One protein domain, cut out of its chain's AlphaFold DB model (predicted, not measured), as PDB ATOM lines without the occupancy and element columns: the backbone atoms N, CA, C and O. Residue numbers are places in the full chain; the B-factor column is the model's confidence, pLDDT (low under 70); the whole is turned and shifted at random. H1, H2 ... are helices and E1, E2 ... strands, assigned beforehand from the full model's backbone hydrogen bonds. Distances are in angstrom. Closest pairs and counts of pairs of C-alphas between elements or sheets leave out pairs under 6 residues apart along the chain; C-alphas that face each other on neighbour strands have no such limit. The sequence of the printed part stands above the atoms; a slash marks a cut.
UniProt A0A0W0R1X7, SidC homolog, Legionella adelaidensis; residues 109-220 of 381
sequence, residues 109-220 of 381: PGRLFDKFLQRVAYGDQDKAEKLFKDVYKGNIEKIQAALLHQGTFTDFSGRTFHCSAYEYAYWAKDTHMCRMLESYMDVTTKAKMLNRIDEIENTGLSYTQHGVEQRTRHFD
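This is residues 109 to 220 of the 381 residues of the protein "SidC homolog" of Legionella adelaidensis (UniProt A0A0W0R1X7). A short helix, H4, sits in the middle with H1, H5 and H6 packed round it, and a twisted four-stranded sheet makes one end, its hairpin E3 and E4 farthest out. H2 and H3 lie toward the other end, and H6, the longest helix, runs from beside H3 to the sheet. The printed part has 112 residues, with named elements in the order H1 H2 H3 E1 E2 H4 H5 H6 E3 E4; the sheet, E1 E2 E3 E4, is antiparallel throughout, and the class is mixed, helices and strands. It is compact, with a radius of gyration of the C-alphas of 13.3 A, and elongated, spanning 41 by 26 by 23 A.

Start at H1, residues 109 to 121; with residues 116 to 120 alone it touches H2, residues 125 to 135, in a helical hairpin, the C-alphas of Arg 119 and Ala 128 closest at 5.6 A. Next comes H3, residues 140 to 148, close but not clearly touching H1. In E1, residues 151 to 154, and E2, residues 160 to 163, an antiparallel hairpin, look for N 161 and O 153, 2.9 A apart. H1 is on the sheet at a height of 6.5 A, over E1, and slantwise to the strands at 38 degrees on the local plane. H4, residues 165 to 171, is the hub, on the same face as H1; the closest C-alphas of these two helices are Leu 117 and Ala 165, 5.1 A apart. H5, residues 175 to 183, makes a helical hairpin with H4, at a steep tilt of 38 degrees, with the C-alphas of Ala 169 and Cys 178 closest at 5.9 A. H5 also touches H2, the C-alphas of Gln 125 and Met 177 being closest at 6.2 A. H6, residues 187 to 203, touches H3 with residues 189 to 193 alone, at 2 degrees, the C-alphas of Gln 144 and Thr 189 closest at 6.5 A. With residues 193 to 200 alone it touches H4, the C-alphas of Glu 167 and Ile 197 closest at 6.6 A. E3, residues 205 to 209, is antiparallel to E2, with N 160 and O 208 at 2.8 A, and forms a hairpin with E4, residues 212 to 216, with N 214 and O 207 at 2.8 A. Every O i to N i+4 pair is within hydrogen-bond range in H1, H3, H4, H5 and H6; in H2, 5 of 7 are.

Find C-alpha 109 at (-38.059, -27.897, -37.587); H1 runs 18.5 A from there. H2 measures 15.0 A. Find C-alpha 187 at (-60.534, -30.152, -31.952), where H6 begins its 24.4 A. E4, 13.0 A long, ends at C-alpha 216, (-48.323, -17.088, -11.502).

The C-alphas of Gly 138 and Val 212 are the two farthest apart, 41.6 A. The printed part has no cut, and its links between named elements are tight. The mean pLDDT of the printed part is 94.6; residues 109 to 110 are under 70.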
ATOM      1  N   PRO A 109     -36.694 -28.121 -38.072       58.56
ATOM      2  CA  PRO A 109     -38.059 -27.897 -37.587       58.56
ATOM      3  C   PRO A 109     -38.129 -27.427 -36.129       58.56
ATOM      4  O   PRO A 109     -38.902 -26.527 -35.819       58.56
ATOM      5  N   GLY A 110     -37.260 -27.955 -35.257       62.88
ATOM      6  CA  GLY A 110     -37.195 -27.539 -33.849       62.88
ATOM      7  C   GLY A 110     -36.855 -26.056 -33.667       62.88
ATOM      8  O   GLY A 110     -37.471 -25.378 -32.855       62.88
ATOM      9  N   ARG A 111     -35.961 -25.500 -34.497       74.19
ATOM     10  CA  ARG A 111     -35.587 -24.078 -34.419       74.19
ATOM     11  C   ARG A 111     -36.675 -23.151 -34.950       74.19
ATOM     12  O   ARG A 111     -36.764 -22.015 -34.497       74.19
ATOM     13  N   LEU A 112     -37.494 -23.613 -35.896       81.81
ATOM     14  CA  LEU A 112     -38.658 -22.850 -36.357       81.81
ATOM     15  C   LEU A 112     -39.727 -22.766 -35.268       81.81
ATOM     16  O   LEU A 112     -40.306 -21.697 -35.090       81.81
ATOM     17  N   PHE A 113     -39.948 -23.842 -34.510       87.88
ATOM     18  CA  PHE A 113     -40.873 -23.805 -33.380       87.88
ATOM     19  C   PHE A 113     -40.362 -22.903 -32.251       87.88
ATOM     20  O   PHE A 113     -41.121 -22.085 -31.743       87.88
ATOM     21  N   ASP A 114     -39.069 -22.954 -31.923       87.75
ATOM     22  CA  ASP A 114     -38.492 -22.061 -30.908       87.75
ATOM     23  C   ASP A 114     -38.555 -20.585 -31.337       87.75
ATOM     24  O   ASP A 114     -38.894 -19.708 -30.541       87.75
ATOM     25  N   LYS A 115     -38.312 -20.292 -32.622       87.75
ATOM     26  CA  LYS A 115     -38.514 -18.942 -33.169       87.75
ATOM     27  C   LYS A 115     -39.972 -18.518 -33.120       87.75
ATOM     28  O   LYS A 115     -40.247 -17.370 -32.798       87.75
ATOM     29  N   PHE A 116     -40.906 -19.411 -33.429       94.12
ATOM     30  CA  PHE A 116     -42.334 -19.133 -33.318       94.12
ATOM     31  C   PHE A 116     -42.734 -18.762 -31.889       94.12
ATOM     32  O   PHE A 116     -43.389 -17.737 -31.699       94.12
ATOM     33  N   LEU A 117     -42.263 -19.520 -30.893       96.12
ATOM     34  CA  LEU A 117     -42.448 -19.187 -29.480       96.12
ATOM     35  C   LEU A 117     -41.902 -17.792 -29.164       96.12
ATOM     36  O   LEU A 117     -42.606 -16.974 -28.580       96.12
ATOM     37  N   GLN A 118     -40.685 -17.484 -29.616       94.69
ATOM     38  CA  GLN A 118     -40.079 -16.171 -29.405       94.69
ATOM     39  C   GLN A 118     -40.865 -15.037 -30.085       94.69
ATOM     40  O   GLN A 118     -41.048 -13.978 -29.491       94.69
ATOM     41  N   ARG A 119     -41.373 -15.239 -31.308       95.81
ATOM     42  CA  ARG A 119     -42.217 -14.244 -31.997       95.81
ATOM     43  C   ARG A 119     -43.501 -13.981 -31.216       95.81
ATOM     44  O   ARG A 119     -43.887 -12.827 -31.059       95.81
ATOM     45  N   VAL A 120     -44.126 -15.027 -30.681       98.25
ATOM     46  CA  VAL A 120     -45.292 -14.897 -29.799       98.25
ATOM     47  C   VAL A 120     -44.923 -14.148 -28.515       98.25
ATOM     48  O   VAL A 120     -45.626 -13.213 -28.139       98.25
ATOM     49  N   ALA A 121     -43.777 -14.470 -27.909       97.38
ATOM     50  CA  ALA A 121     -43.259 -13.788 -26.725       97.38
ATOM     51  C   ALA A 121     -43.070 -12.280 -26.926       97.38
ATOM     52  O   ALA A 121     -43.381 -11.477 -26.044       97.38
ATOM     53  N   TYR A 122     -42.600 -11.906 -28.114       96.31
ATOM     54  CA  TYR A 122     -42.334 -10.528 -28.521       96.31
ATOM     55  C   TYR A 122     -43.562  -9.809 -29.095       96.31
ATOM     56  O   TYR A 122     -43.457  -8.656 -29.510       96.31
ATOM     57  N   GLY A 123     -44.730 -10.458 -29.123       96.50
ATOM     58  CA  GLY A 123     -45.952  -9.874 -29.674       96.50
ATOM     59  C   GLY A 123     -45.900  -9.655 -31.192       96.50
ATOM     60  O   GLY A 123     -46.685  -8.864 -31.710       96.50
ATOM     61  N   ASP A 124     -45.011 -10.341 -31.917       95.38
ATOM     62  CA  ASP A 124     -44.866 -10.293 -33.380       95.38
ATOM     63  C   ASP A 124     -45.972 -11.141 -34.060       95.38
ATOM     64  O   ASP A 124     -45.687 -12.111 -34.769       95.38
ATOM     65  N   GLN A 125     -47.252 -10.809 -33.836       97.12
ATOM     66  CA  GLN A 125     -48.397 -11.628 -34.278       97.12
ATOM     67  C   GLN A 125     -48.365 -11.949 -35.776       97.12
ATOM     68  O   GLN A 125     -48.524 -13.111 -36.144       97.12
ATOM     69  N   ASP A 126     -48.107 -10.959 -36.632       93.44
ATOM     70  CA  ASP A 126     -48.105 -11.159 -38.086       93.44
ATOM     71  C   ASP A 126     -46.989 -12.111 -38.527       93.44
ATOM     72  O   ASP A 126     -47.195 -12.968 -39.385       93.44
ATOM     73  N   LYS A 127     -45.803 -12.009 -37.913       89.19
ATOM     74  CA  LYS A 127     -44.676 -12.903 -38.223       89.19
ATOM     75  C   LYS A 127     -44.914 -14.307 -37.673       89.19
ATOM     76  O   LYS A 127     -44.537 -15.274 -38.330       89.19
ATOM     77  N   ALA A 128     -45.533 -14.421 -36.498       94.75
ATOM     78  CA  ALA A 128     -45.935 -15.705 -35.936       94.75
ATOM     79  C   ALA A 128     -46.971 -16.393 -36.840       94.75
ATOM     80  O   ALA A 128     -46.803 -17.556 -37.194       94.75
ATOM     81  N   GLU A 129     -47.990 -15.662 -37.295       96.06
ATOM     82  CA  GLU A 129     -49.028 -16.196 -38.178       96.06
ATOM     83  C   GLU A 129     -48.493 -16.531 -39.581       96.06
ATOM     84  O   GLU A 129     -48.936 -17.497 -40.209       96.06
ATOM     85  N   LYS A 130     -47.486 -15.793 -40.065       89.75
ATOM     86  CA  LYS A 130     -46.810 -16.071 -41.342       89.75
ATOM     87  C   LYS A 130     -46.243 -17.492 -41.407       89.75
ATOM     88  O   LYS A 130     -46.257 -18.108 -42.473       89.75
ATOM     89  N   LEU A 131     -45.807 -18.051 -40.274       87.88
ATOM     90  CA  LEU A 131     -45.382 -19.451 -40.208       87.88
ATOM     91  C   LEU A 131     -46.501 -20.399 -40.668       87.88
ATOM     92  O   LEU A 131     -46.240 -21.352 -41.397       87.88
ATOM     93  N   PHE A 132     -47.750 -20.128 -40.295       90.88
ATOM     94  CA  PHE A 132     -48.893 -20.961 -40.667       90.88
ATOM     95  C   PHE A 132     -49.381 -20.676 -42.087       90.88
ATOM     96  O   PHE A 132     -49.638 -21.611 -42.847       90.88
ATOM     97  N   LYS A 133     -49.484 -19.395 -42.456       87.25
ATOM     98  CA  LYS A 133     -50.022 -18.964 -43.757       87.25
ATOM     99  C   LYS A 133     -49.105 -19.284 -44.932       87.25
ATOM    100  O   LYS A 133     -49.609 -19.662 -45.992       87.25
ATOM    101  N   ASP A 134     -47.794 -19.168 -44.733       82.38
ATOM    102  CA  ASP A 134     -46.823 -19.236 -45.825       82.38
ATOM    103  C   ASP A 134     -45.970 -20.502 -45.734       82.38
ATOM    104  O   ASP A 134     -45.895 -21.270 -46.690       82.38
ATOM    105  N   VAL A 135     -45.358 -20.764 -44.574       77.50
ATOM    106  CA  VAL A 135     -44.361 -21.842 -44.432       77.50
ATOM    107  C   VAL A 135     -45.018 -23.215 -44.268       77.50
ATOM    108  O   VAL A 135     -44.582 -24.192 -44.878       77.50
ATOM    109  N   TYR A 136     -46.074 -23.313 -43.457       83.25
ATOM    110  CA  TYR A 136     -46.840 -24.547 -43.233       83.25
ATOM    111  C   TYR A 136     -48.175 -24.556 -43.971       83.25
ATOM    112  O   TYR A 136     -49.087 -25.296 -43.602       83.25
ATOM    113  N   LYS A 137     -48.288 -23.766 -45.041       84.50
ATOM    114  CA  LYS A 137     -49.507 -23.657 -45.836       84.50
ATOM    115  C   LYS A 137     -50.016 -25.034 -46.269       84.50
ATOM    116  O   LYS A 137     -49.322 -25.777 -46.960       84.50
ATOM    117  N   GLY A 138     -51.237 -25.372 -45.858       81.62
ATOM    118  CA  GLY A 138     -51.872 -26.663 -46.158       81.62
ATOM    119  C   GLY A 138     -51.310 -27.863 -45.384       81.62
ATOM    120  O   GLY A 138     -51.832 -28.965 -45.526       81.62
ATOM    121  N   ASN A 139     -50.291 -27.675 -44.540       86.25
ATOM    122  CA  ASN A 139     -49.720 -28.718 -43.696       86.25
ATOM    123  C   ASN A 139     -50.287 -28.624 -42.273       86.25
ATOM    124  O   ASN A 139     -49.665 -28.080 -41.359       86.25
ATOM    125  N   ILE A 140     -51.493 -29.168 -42.104       92.06
ATOM    126  CA  ILE A 140     -52.222 -29.135 -40.833       92.06
ATOM    127  C   ILE A 140     -51.426 -29.807 -39.711       92.06
ATOM    128  O   ILE A 140     -51.352 -29.257 -38.617       92.06
ATOM    129  N   GLU A 141     -50.763 -30.933 -39.985       90.06
ATOM    130  CA  GLU A 141     -49.965 -31.661 -38.988       90.06
ATOM    131  C   GLU A 141     -48.835 -30.799 -38.411       90.06
ATOM    132  O   GLU A 141     -48.659 -30.749 -37.194       90.06
ATOM    133  N   LYS A 142     -48.103 -30.059 -39.258       87.69
ATOM    134  CA  LYS A 142     -47.050 -29.140 -38.795       87.69
ATOM    135  C   LYS A 142     -47.607 -27.954 -38.017       87.69
ATOM    136  O   LYS A 142     -46.981 -27.543 -37.044       87.69
ATOM    137  N   ILE A 143     -48.767 -27.425 -38.409       93.12
ATOM    138  CA  ILE A 143     -49.441 -26.352 -37.666       93.12
ATOM    139  C   ILE A 143     -49.814 -26.842 -36.261       93.12
ATOM    140  O   ILE A 143     -49.449 -26.201 -35.278       93.12
ATOM    141  N   GLN A 144     -50.459 -28.009 -36.142       97.31
ATOM    142  CA  GLN A 144     -50.811 -28.572 -34.833       97.31
ATOM    143  C   GLN A 144     -49.567 -28.896 -33.996       97.31
ATOM    144  O   GLN A 144     -49.545 -28.631 -32.796       97.31
ATOM    145  N   ALA A 145     -48.507 -29.420 -34.621       94.25
ATOM    146  CA  ALA A 145     -47.237 -29.675 -33.946       94.25
ATOM    147  C   ALA A 145     -46.606 -28.385 -33.397       94.25
ATOM    148  O   ALA A 145     -46.177 -28.372 -32.246       94.25
ATOM    149  N   ALA A 146     -46.608 -27.294 -34.169       94.50
ATOM    150  CA  ALA A 146     -46.102 -25.995 -33.726       94.50
ATOM    151  C   ALA A 146     -46.928 -25.409 -32.567       94.50
ATOM    152  O   ALA A 146     -46.361 -24.866 -31.622       94.50
ATOM    153  N   LEU A 147     -48.257 -25.552 -32.610       97.94
ATOM    154  CA  LEU A 147     -49.162 -25.092 -31.549       97.94
ATOM    155  C   LEU A 147     -48.982 -25.877 -30.238       97.94
ATOM    156  O   LEU A 147     -49.146 -25.314 -29.158       97.94
ATOM    157  N   LEU A 148     -48.645 -27.167 -30.325       97.69
ATOM    158  CA  LEU A 148     -48.430 -28.041 -29.166       97.69
ATOM    159  C   LEU A 148     -46.989 -28.038 -28.644       97.69
ATOM    160  O   LEU A 148     -46.779 -28.468 -27.501       97.69
ATOM    161  N   HIS A 149     -46.029 -27.578 -29.451       96.56
ATOM    162  CA  HIS A 149     -44.613 -27.501 -29.094       96.56
ATOM    163  C   HIS A 149     -44.423 -26.679 -27.823       96.56
ATOM    164  O   HIS A 149     -44.934 -25.566 -27.713       96.56
ATOM    165  N   GLN A 150     -43.676 -27.238 -26.876       97.38
ATOM    166  CA  GLN A 150     -43.210 -26.540 -25.686       97.38
ATOM    167  C   GLN A 150     -41.701 -26.382 -25.807       97.38
ATOM    168  O   GLN A 150     -40.986 -27.339 -26.104       97.38
ATOM    169  N   GLY A 151     -41.225 -25.163 -25.600       94.94
ATOM    170  CA  GLY A 151     -39.821 -24.821 -25.759       94.94
ATOM    171  C   GLY A 151     -39.429 -23.708 -24.810       94.94
ATOM    172  O   GLY A 151     -40.275 -23.106 -24.148       94.94
ATOM    173  N   THR A 152     -38.125 -23.459 -24.732       96.00
ATOM    174  CA  THR A 152     -37.571 -22.441 -23.842       96.00
ATOM    175  C   THR A 152     -37.336 -21.142 -24.596       96.00
ATOM    176  O   THR A 152     -36.659 -21.138 -25.623       96.00
ATOM    177  N   PHE A 153     -37.850 -20.034 -24.072       95.44
ATOM    178  CA  PHE A 153     -37.654 -18.702 -24.645       95.44
ATOM    179  C   PHE A 153     -37.685 -17.628 -23.557       95.44
ATOM    180  O   PHE A 153     -38.206 -17.852 -22.464       95.44
ATOM    181  N   THR A 154     -37.133 -16.459 -23.874       95.69
ATOM    182  CA  THR A 154     -37.106 -15.290 -22.989       95.69
ATOM    183  C   THR A 154     -37.900 -14.161 -23.631       95.69
ATOM    184  O   THR A 154     -37.716 -13.895 -24.819       95.69
ATOM    185  N   ASP A 155     -38.787 -13.523 -22.873       96.62
ATOM    186  CA  ASP A 155     -39.526 -12.345 -23.332       96.62
ATOM    187  C   ASP A 155     -38.717 -11.044 -23.164       96.62
ATOM    188  O   ASP A 155     -37.566 -11.044 -22.720       96.62
ATOM    189  N   PHE A 156     -39.314  -9.907 -23.521       94.06
ATOM    190  CA  PHE A 156     -38.641  -8.611 -23.419       94.06
ATOM    191  C   PHE A 156     -38.358  -8.142 -21.984       94.06
ATOM    192  O   PHE A 156     -37.467  -7.315 -21.782       94.06
ATOM    193  N   SER A 157     -39.068  -8.685 -20.996       93.94
ATOM    194  CA  SER A 157     -38.891  -8.377 -19.572       93.94
ATOM    195  C   SER A 157     -37.844  -9.280 -18.908       93.94
ATOM    196  O   SER A 157     -37.608  -9.199 -17.701       93.94
ATOM    197  N   GLY A 158     -37.187 -10.148 -19.688       94.38
ATOM    198  CA  GLY A 158     -36.157 -11.057 -19.199       94.38
ATOM    199  C   GLY A 158     -36.714 -12.278 -18.464       94.38
ATOM    200  O   GLY A 158     -35.956 -12.964 -17.773       94.38
ATOM    201  N   ARG A 159     -38.013 -12.569 -18.602       97.31
ATOM    202  CA  ARG A 159     -38.630 -13.780 -18.054       97.31
ATOM    203  C   ARG A 159     -38.388 -14.935 -19.009       97.31
ATOM    204  O   ARG A 159     -38.713 -14.846 -20.191       97.31
ATOM    205  N   THR A 160     -37.810 -16.017 -18.500       98.06
ATOM    206  CA  THR A 160     -37.563 -17.242 -19.265       98.06
ATOM    207  C   THR A 160     -38.622 -18.285 -18.943       98.06
ATOM    208  O   THR A 160     -38.732 -18.714 -17.796       98.06
ATOM    209  N   PHE A 161     -39.365 -18.712 -19.960       98.50
ATOM    210  CA  PHE A 161     -40.438 -19.702 -19.865       98.50
ATOM    211  C   PHE A 161     -40.017 -21.027 -20.501       98.50
ATOM    212  O   PHE A 161     -39.169 -21.041 -21.391       98.50
ATOM    213  N   HIS A 162     -40.662 -22.122 -20.090       98.00
ATOM    214  CA  HIS A 162     -40.680 -23.388 -20.825       98.00
ATOM    215  C   HIS A 162     -42.135 -23.827 -21.030       98.00
ATOM    216  O   HIS A 162     -42.718 -24.491 -20.177       98.00
ATOM    217  N   CYS A 163     -42.747 -23.382 -22.124       98.50
ATOM    218  CA  CYS A 163     -44.162 -23.625 -22.413       98.50
ATOM    219  C   CYS A 163     -44.455 -23.474 -23.911       98.50
ATOM    220  O   CYS A 163     -43.551 -23.209 -24.708       98.50
ATOM    221  N   SER A 164     -45.709 -23.683 -24.305       98.50
ATOM    222  CA  SER A 164     -46.177 -23.431 -25.667       98.50
ATOM    223  C   SER A 164     -46.547 -21.967 -25.890       98.50
ATOM    224  O   SER A 164     -46.776 -21.202 -24.953       98.50
ATOM    225  N   ALA A 165     -46.658 -21.582 -27.163       98.50
ATOM    226  CA  ALA A 165     -47.021 -20.227 -27.570       98.50
ATOM    227  C   ALA A 165     -48.344 -19.774 -26.942       98.50
ATOM    228  O   ALA A 165     -48.468 -18.635 -26.495       98.50
ATOM    229  N   TYR A 166     -49.330 -20.670 -26.906       98.75
ATOM    230  CA  TYR A 166     -50.647 -20.343 -26.381       98.75
ATOM    231  C   TYR A 166     -50.650 -20.219 -24.855       98.75
ATOM    232  O   TYR A 166     -51.263 -19.293 -24.340       98.75
ATOM    233  N   GLU A 167     -49.931 -21.092 -24.138       98.81
ATOM    234  CA  GLU A 167     -49.774 -20.994 -22.677       98.81
ATOM    235  C   GLU A 167     -49.189 -19.635 -22.271       98.81
ATOM    236  O   GLU A 167     -49.726 -18.978 -21.382       98.81
ATOM    237  N   TYR A 168     -48.148 -19.168 -22.971       98.81
ATOM    238  CA  TYR A 168     -47.593 -17.837 -22.725       98.81
ATOM    239  C   TYR A 168     -48.546 -16.713 -23.123       98.81
ATOM    240  O   TYR A 168     -48.721 -15.785 -22.343       98.81
ATOM    241  N   ALA A 169     -49.173 -16.769 -24.303       98.81
ATOM    242  CA  ALA A 169     -50.109 -15.725 -24.727       98.81
ATOM    243  C   ALA A 169     -51.278 -15.582 -23.736       98.81
ATOM    244  O   ALA A 169     -51.659 -14.465 -23.386       98.81
ATOM    245  N   TYR A 170     -51.784 -16.711 -23.235       98.75
ATOM    246  CA  TYR A 170     -52.829 -16.775 -22.220       98.75
ATOM    247  C   TYR A 170     -52.359 -16.195 -20.881       98.75
ATOM    248  O   TYR A 170     -53.025 -15.328 -20.314       98.75
ATOM    249  N   TRP A 171     -51.182 -16.610 -20.401       98.75
ATOM    250  CA  TRP A 171     -50.573 -16.058 -19.190       98.75
ATOM    251  C   TRP A 171     -50.355 -14.544 -19.306       98.75
ATOM    252  O   TRP A 171     -50.749 -13.787 -18.423       98.75
ATOM    253  N   ALA A 172     -49.807 -14.085 -20.429       98.62
ATOM    254  CA  ALA A 172     -49.534 -12.682 -20.713       98.62
ATOM    255  C   ALA A 172     -50.805 -11.848 -20.932       98.62
ATOM    256  O   ALA A 172     -50.698 -10.631 -21.033       98.62
ATOM    257  N   LYS A 173     -51.984 -12.476 -21.022       98.56
ATOM    258  CA  LYS A 173     -53.267 -11.859 -21.392       98.56
ATOM    259  C   LYS A 173     -53.279 -11.212 -22.791       98.56
ATOM    260  O   LYS A 173     -54.071 -10.307 -23.050       98.56
ATOM    261  N   ASP A 174     -52.452 -11.692 -23.725       98.56
ATOM    262  CA  ASP A 174     -52.469 -11.246 -25.127       98.56
ATOM    263  C   ASP A 174     -53.616 -11.924 -25.891       98.56
ATOM    264  O   ASP A 174     -53.438 -12.881 -26.650       98.56
ATOM    265  N   THR A 175     -54.830 -11.413 -25.692       97.50
ATOM    266  CA  THR A 175     -56.049 -12.037 -26.226       97.50
ATOM    267  C   THR A 175     -56.175 -11.902 -27.746       97.50
ATOM    268  O   THR A 175     -56.893 -12.671 -28.388       97.50
ATOM    269  N   HIS A 176     -55.444 -10.975 -28.377       98.19
ATOM    270  CA  HIS A 176     -55.317 -10.924 -29.836       98.19
ATOM    271  C   HIS A 176     -54.478 -12.096 -30.360       98.19
ATOM    272  O   HIS A 176     -54.870 -12.747 -31.330       98.19
ATOM    273  N   MET A 177     -53.361 -12.401 -29.695       98.50
ATOM    274  CA  MET A 177     -52.535 -13.558 -30.027       98.50
ATOM    275  C   MET A 177     -53.272 -14.870 -29.733       98.50
ATOM    276  O   MET A 177     -53.272 -15.753 -30.586       98.50
ATOM    277  N   CYS A 178     -53.968 -14.983 -28.594       98.50
ATOM    278  CA  CYS A 178     -54.789 -16.158 -28.274       98.50
ATOM    279  C   CYS A 178     -55.811 -16.453 -29.379       98.50
ATOM    280  O   CYS A 178     -55.827 -17.565 -29.906       98.50
ATOM    281  N   ARG A 179     -56.593 -15.449 -29.804       97.56
ATOM    282  CA  ARG A 179     -57.577 -15.595 -30.893       97.56
ATOM    283  C   ARG A 179     -56.942 -16.040 -32.209       97.56
ATOM    284  O   ARG A 179     -57.504 -16.892 -32.897       97.56
ATOM    285  N   MET A 180     -55.780 -15.480 -32.562       97.94
ATOM    286  CA  MET A 180     -55.047 -15.896 -33.761       97.94
ATOM    287  C   MET A 180     -54.676 -17.376 -33.661       97.94
ATOM    288  O   MET A 180     -55.053 -18.149 -34.536       97.94
ATOM    289  N   LEU A 181     -54.038 -17.795 -32.567       98.50
ATOM    290  CA  LEU A 181     -53.615 -19.181 -32.358       98.50
ATOM    291  C   LEU A 181     -54.803 -20.158 -32.340       98.50
ATOM    292  O   LEU A 181     -54.756 -21.187 -33.011       98.50
ATOM    293  N   GLU A 182     -55.886 -19.819 -31.638       98.06
ATOM    294  CA  GLU A 182     -57.124 -20.612 -31.555       98.06
ATOM    295  C   GLU A 182     -57.744 -20.904 -32.923       98.06
ATOM    296  O   GLU A 182     -58.322 -21.976 -33.118       98.06
ATOM    297  N   SER A 183     -57.628 -19.965 -33.870       97.06
ATOM    298  CA  SER A 183     -58.194 -20.094 -35.219       97.06
ATOM    299  C   SER A 183     -57.511 -21.179 -36.060       97.06
ATOM    300  O   SER A 183     -58.120 -21.702 -36.992       97.06
ATOM    301  N   TYR A 184     -56.286 -21.566 -35.690       97.75
ATOM    302  CA  TYR A 184     -55.523 -22.634 -36.336       97.75
ATOM    303  C   TYR A 184     -55.586 -23.972 -35.588       97.75
ATOM    304  O   TYR A 184     -55.077 -24.968 -36.104       97.75
ATOM    305  N   MET A 185     -56.182 -24.032 -34.394       97.81
ATOM    306  CA  MET A 185     -56.262 -25.276 -33.621       97.81
ATOM    307  C   MET A 185     -57.402 -26.172 -34.106       97.81
ATOM    308  O   MET A 185     -58.554 -25.739 -34.199       97.81
ATOM    309  N   ASP A 186     -57.101 -27.452 -34.322       96.38
ATOM    310  CA  ASP A 186     -58.136 -28.474 -34.474       96.38
ATOM    311  C   ASP A 186     -58.765 -28.866 -33.120       96.38
ATOM    312  O   ASP A 186     -58.327 -28.438 -32.048       96.38
ATOM    313  N   VAL A 187     -59.812 -29.696 -33.156       96.00
ATOM    314  CA  VAL A 187     -60.534 -30.152 -31.952       96.00
ATOM    315  C   VAL A 187     -59.606 -30.860 -30.955       96.00
ATOM    316  O   VAL A 187     -59.743 -30.681 -29.746       96.00
ATOM    317  N   THR A 188     -58.635 -31.633 -31.444       96.69
ATOM    318  CA  THR A 188     -57.706 -32.392 -30.597       96.69
ATOM    319  C   THR A 188     -56.717 -31.461 -29.903       96.69
ATOM    320  O   THR A 188     -56.468 -31.592 -28.703       96.69
ATOM    321  N   THR A 189     -56.160 -30.504 -30.639       97.88
ATOM    322  CA  THR A 189     -55.250 -29.487 -30.116       97.88
ATOM    323  C   THR A 189     -55.961 -28.582 -29.124       97.88
ATOM    324  O   THR A 189     -55.405 -28.324 -28.061       97.88
ATOM    325  N   LYS A 190     -57.210 -28.178 -29.396       98.12
ATOM    326  CA  LYS A 190     -58.025 -27.407 -28.445       98.12
ATOM    327  C   LYS A 190     -58.239 -28.147 -27.130       98.12
ATOM    328  O   LYS A 190     -58.013 -27.564 -26.076       98.12
ATOM    329  N   ALA A 191     -58.586 -29.435 -27.175       97.44
ATOM    330  CA  ALA A 191     -58.763 -30.245 -25.968       97.44
ATOM    331  C   ALA A 191     -57.461 -30.378 -25.154       97.44
ATOM    332  O   ALA A 191     -57.467 -30.230 -23.934       97.44
ATOM    333  N   LYS A 192     -56.322 -30.607 -25.824       98.25
ATOM    334  CA  LYS A 192     -55.005 -30.634 -25.162       98.25
ATOM    335  C   LYS A 192     -54.649 -29.283 -24.548       98.25
ATOM    336  O   LYS A 192     -54.122 -29.240 -23.441       98.25
ATOM    337  N   MET A 193     -54.928 -28.199 -25.267       98.38
ATOM    338  CA  MET A 193     -54.637 -26.852 -24.804       98.38
ATOM    339  C   MET A 193     -55.514 -26.467 -23.615       98.38
ATOM    340  O   MET A 193     -55.005 -25.903 -22.657       98.38
ATOM    341  N   LEU A 194     -56.795 -26.847 -23.621       98.25
ATOM    342  CA  LEU A 194     -57.702 -26.632 -22.495       98.25
ATOM    343  C   LEU A 194     -57.156 -27.257 -21.207       98.25
ATOM    344  O   LEU A 194     -57.084 -26.571 -20.195       98.25
ATOM    345  N   ASN A 195     -56.674 -28.504 -21.267       98.19
ATOM    346  CA  ASN A 195     -56.060 -29.160 -20.109       98.19
ATOM    347  C   ASN A 195     -54.834 -28.392 -19.582       98.19
ATOM    348  O   ASN A 195     -54.667 -28.266 -18.371       98.19
ATOM    349  N   ARG A 196     -53.989 -27.856 -20.476       98.19
ATOM    350  CA  ARG A 196     -52.821 -27.038 -20.093       98.19
ATOM    351  C   ARG A 196     -53.238 -25.712 -19.459       98.19
ATOM    352  O   ARG A 196     -52.664 -25.298 -18.459       98.19
ATOM    353  N   ILE A 197     -54.267 -25.060 -19.996       98.25
ATOM    354  CA  ILE A 197     -54.807 -23.837 -19.400       98.25
ATOM    355  C   ILE A 197     -55.437 -24.118 -18.032       98.25
ATOM    356  O   ILE A 197     -55.231 -23.342 -17.106       98.25
ATOM    357  N   ASP A 198     -56.152 -25.229 -17.863       98.06
ATOM    358  CA  ASP A 198     -56.676 -25.639 -16.555       98.06
ATOM    359  C   ASP A 198     -55.553 -25.879 -15.539       98.06
ATOM    360  O   ASP A 198     -55.686 -25.530 -14.366       98.06
ATOM    361  N   GLU A 199     -54.415 -26.419 -15.971       98.12
ATOM    362  CA  GLU A 199     -53.228 -26.545 -15.124       98.12
ATOM    363  C   GLU A 199     -52.648 -25.180 -14.718       98.12
ATOM    364  O   GLU A 199     -52.332 -24.982 -13.537       98.12
ATOM    365  N   ILE A 200     -52.580 -24.217 -15.645       98.19
ATOM    366  CA  ILE A 200     -52.163 -22.834 -15.354       98.19
ATOM    367  C   ILE A 200     -53.132 -22.167 -14.371       98.19
ATOM    368  O   ILE A 200     -52.682 -21.531 -13.421       98.19
ATOM    369  N   GLU A 201     -54.444 -22.341 -14.524       97.88
ATOM    370  CA  GLU A 201     -55.423 -21.789 -13.575       97.88
ATOM    371  C   GLU A 201     -55.276 -22.385 -12.173       97.88
ATOM    372  O   GLU A 201     -55.432 -21.695 -11.163       97.88
ATOM    373  N   ASN A 202     -54.946 -23.672 -12.081       97.56
ATOM    374  CA  ASN A 202     -54.810 -24.343 -10.794       97.56
ATOM    375  C   ASN A 202     -53.485 -24.007 -10.108       97.56
ATOM    376  O   ASN A 202     -53.465 -23.700  -8.912       97.56
ATOM    377  N   THR A 203     -52.383 -24.056 -10.856       97.31
ATOM    378  CA  THR A 203     -51.026 -24.054 -10.292       97.31
ATOM    379  C   THR A 203     -50.183 -22.851 -10.696       97.31
ATOM    380  O   THR A 203     -49.260 -22.505  -9.966       97.31
ATOM    381  N   GLY A 204     -50.533 -22.166 -11.783       98.12
ATOM    382  CA  GLY A 204     -49.761 -21.089 -12.397       98.12
ATOM    383  C   GLY A 204     -48.719 -21.585 -13.404       98.12
ATOM    384  O   GLY A 204     -48.266 -22.726 -13.353       98.12
ATOM    385  N   LEU A 205     -48.308 -20.698 -14.308       98.44
ATOM    386  CA  LEU A 205     -47.231 -20.925 -15.262       98.44
ATOM    387  C   LEU A 205     -45.879 -20.564 -14.624       98.44
ATOM    388  O   LEU A 205     -45.713 -19.459 -14.104       98.44
ATOM    389  N   SER A 206     -44.924 -21.498 -14.649       98.25
ATOM    390  CA  SER A 206     -43.561 -21.287 -14.132       98.25
ATOM    391  C   SER A 206     -42.695 -20.483 -15.104       98.25
ATOM    392  O   SER A 206     -42.699 -20.738 -16.310       98.25
ATOM    393  N   TYR A 207     -41.877 -19.583 -14.563       98.44
ATOM    394  CA  TYR A 207     -40.813 -18.889 -15.287       98.44
ATOM    395  C   TYR A 207     -39.674 -18.483 -14.356       98.44
ATOM    396  O   TYR A 207     -39.845 -18.394 -13.144       98.44
ATOM    397  N   THR A 208     -38.510 -18.193 -14.931       98.19
ATOM    398  CA  THR A 208     -37.365 -17.653 -14.191       98.19
ATOM    399  C   THR A 208     -37.114 -16.213 -14.605       98.19
ATOM    400  O   THR A 208     -36.985 -15.924 -15.794       98.19
ATOM    401  N   GLN A 209     -36.976 -15.316 -13.633       95.81
ATOM    402  CA  GLN A 209     -36.608 -13.920 -13.858       95.81
ATOM    403  C   GLN A 209     -35.529 -13.519 -12.854       95.81
ATOM    404  O   GLN A 209     -35.644 -13.804 -11.666       95.81
ATOM    405  N   HIS A 210     -34.439 -12.910 -13.331       90.94
ATOM    406  CA  HIS A 210     -33.286 -12.546 -12.489       90.94
ATOM    407  C   HIS A 210     -32.729 -13.706 -11.635       90.94
ATOM    408  O   HIS A 210     -32.247 -13.502 -10.525       90.94
ATOM    409  N   GLY A 211     -32.798 -14.938 -12.152       92.94
ATOM    410  CA  GLY A 211     -32.344 -16.141 -11.446       92.94
ATOM    411  C   GLY A 211     -33.306 -16.663 -10.373       92.94
ATOM    412  O   GLY A 211     -32.977 -17.643  -9.710       92.94
ATOM    413  N   VAL A 212     -34.481 -16.049 -10.213       96.50
ATOM    414  CA  VAL A 212     -35.525 -16.475  -9.276       96.50
ATOM    415  C   VAL A 212     -36.641 -17.173 -10.043       96.50
ATOM    416  O   VAL A 212     -37.161 -16.625 -11.015       96.50
ATOM    417  N   GLU A 213     -37.007 -18.377  -9.606       97.69
ATOM    418  CA  GLU A 213     -38.188 -19.074 -10.117       97.69
ATOM    419  C   GLU A 213     -39.457 -18.438  -9.541       97.69
ATOM    420  O   GLU A 213     -39.575 -18.206  -8.337       97.69
ATOM    421  N   GLN A 214     -40.411 -18.161 -10.419       97.81
ATOM    422  CA  GLN A 214     -41.722 -17.626 -10.099       97.81
ATOM    423  C   GLN A 214     -42.794 -18.493 -10.751       97.81
ATOM    424  O   GLN A 214     -42.547 -19.197 -11.733       97.81
ATOM    425  N   ARG A 215     -44.005 -18.437 -10.196       98.12
ATOM    426  CA  ARG A 215     -45.168 -19.128 -10.744       98.12
ATOM    427  C   ARG A 215     -46.422 -18.304 -10.501       98.12
ATOM    428  O   ARG A 215     -46.775 -18.045  -9.352       98.12
ATOM    429  N   THR A 216     -47.098 -17.900 -11.573       98.12
ATOM    430  CA  THR A 216     -48.323 -17.088 -11.502       98.12
ATOM    431  C   THR A 216     -49.335 -17.547 -12.546       98.12
ATOM    432  O   THR A 216     -48.970 -18.111 -13.573       98.12
ATOM    433  N   ARG A 217     -50.629 -17.339 -12.289       97.75
ATOM    434  CA  ARG A 217     -51.702 -17.746 -13.222       97.75
ATOM    435  C   ARG A 217     -51.729 -16.878 -14.473       97.75
ATOM    436  O   ARG A 217     -51.871 -17.378 -15.581       97.75
ATOM    437  N   HIS A 218     -51.523 -15.582 -14.274       98.19
ATOM    438  CA  HIS A 218     -51.458 -14.588 -15.329       98.19
ATOM    439  C   HIS A 218     -50.403 -13.542 -14.983       98.19
ATOM    440  O   HIS A 218     -49.956 -13.453 -13.835       98.19
ATOM    441  N   PHE A 219     -50.064 -12.714 -15.965       98.44
ATOM    442  CA  PHE A 219     -49.340 -11.480 -15.735       98.44
ATOM    443  C   PHE A 219     -50.143 -10.556 -14.807       98.44
ATOM    444  O   PHE A 219     -51.362 -10.410 -14.949       98.44
ATOM    445  N   ASP A 220     -49.444  -9.949 -13.851       97.88
ATOM    446  CA  ASP A 220     -50.020  -9.080 -12.832       97.88
ATOM    447  C   ASP A 220     -49.717  -7.611 -13.154       97.88
ATOM    448  O   ASP A 220     -48.571  -7.172 -13.084       97.88
TER     449      ASP A 220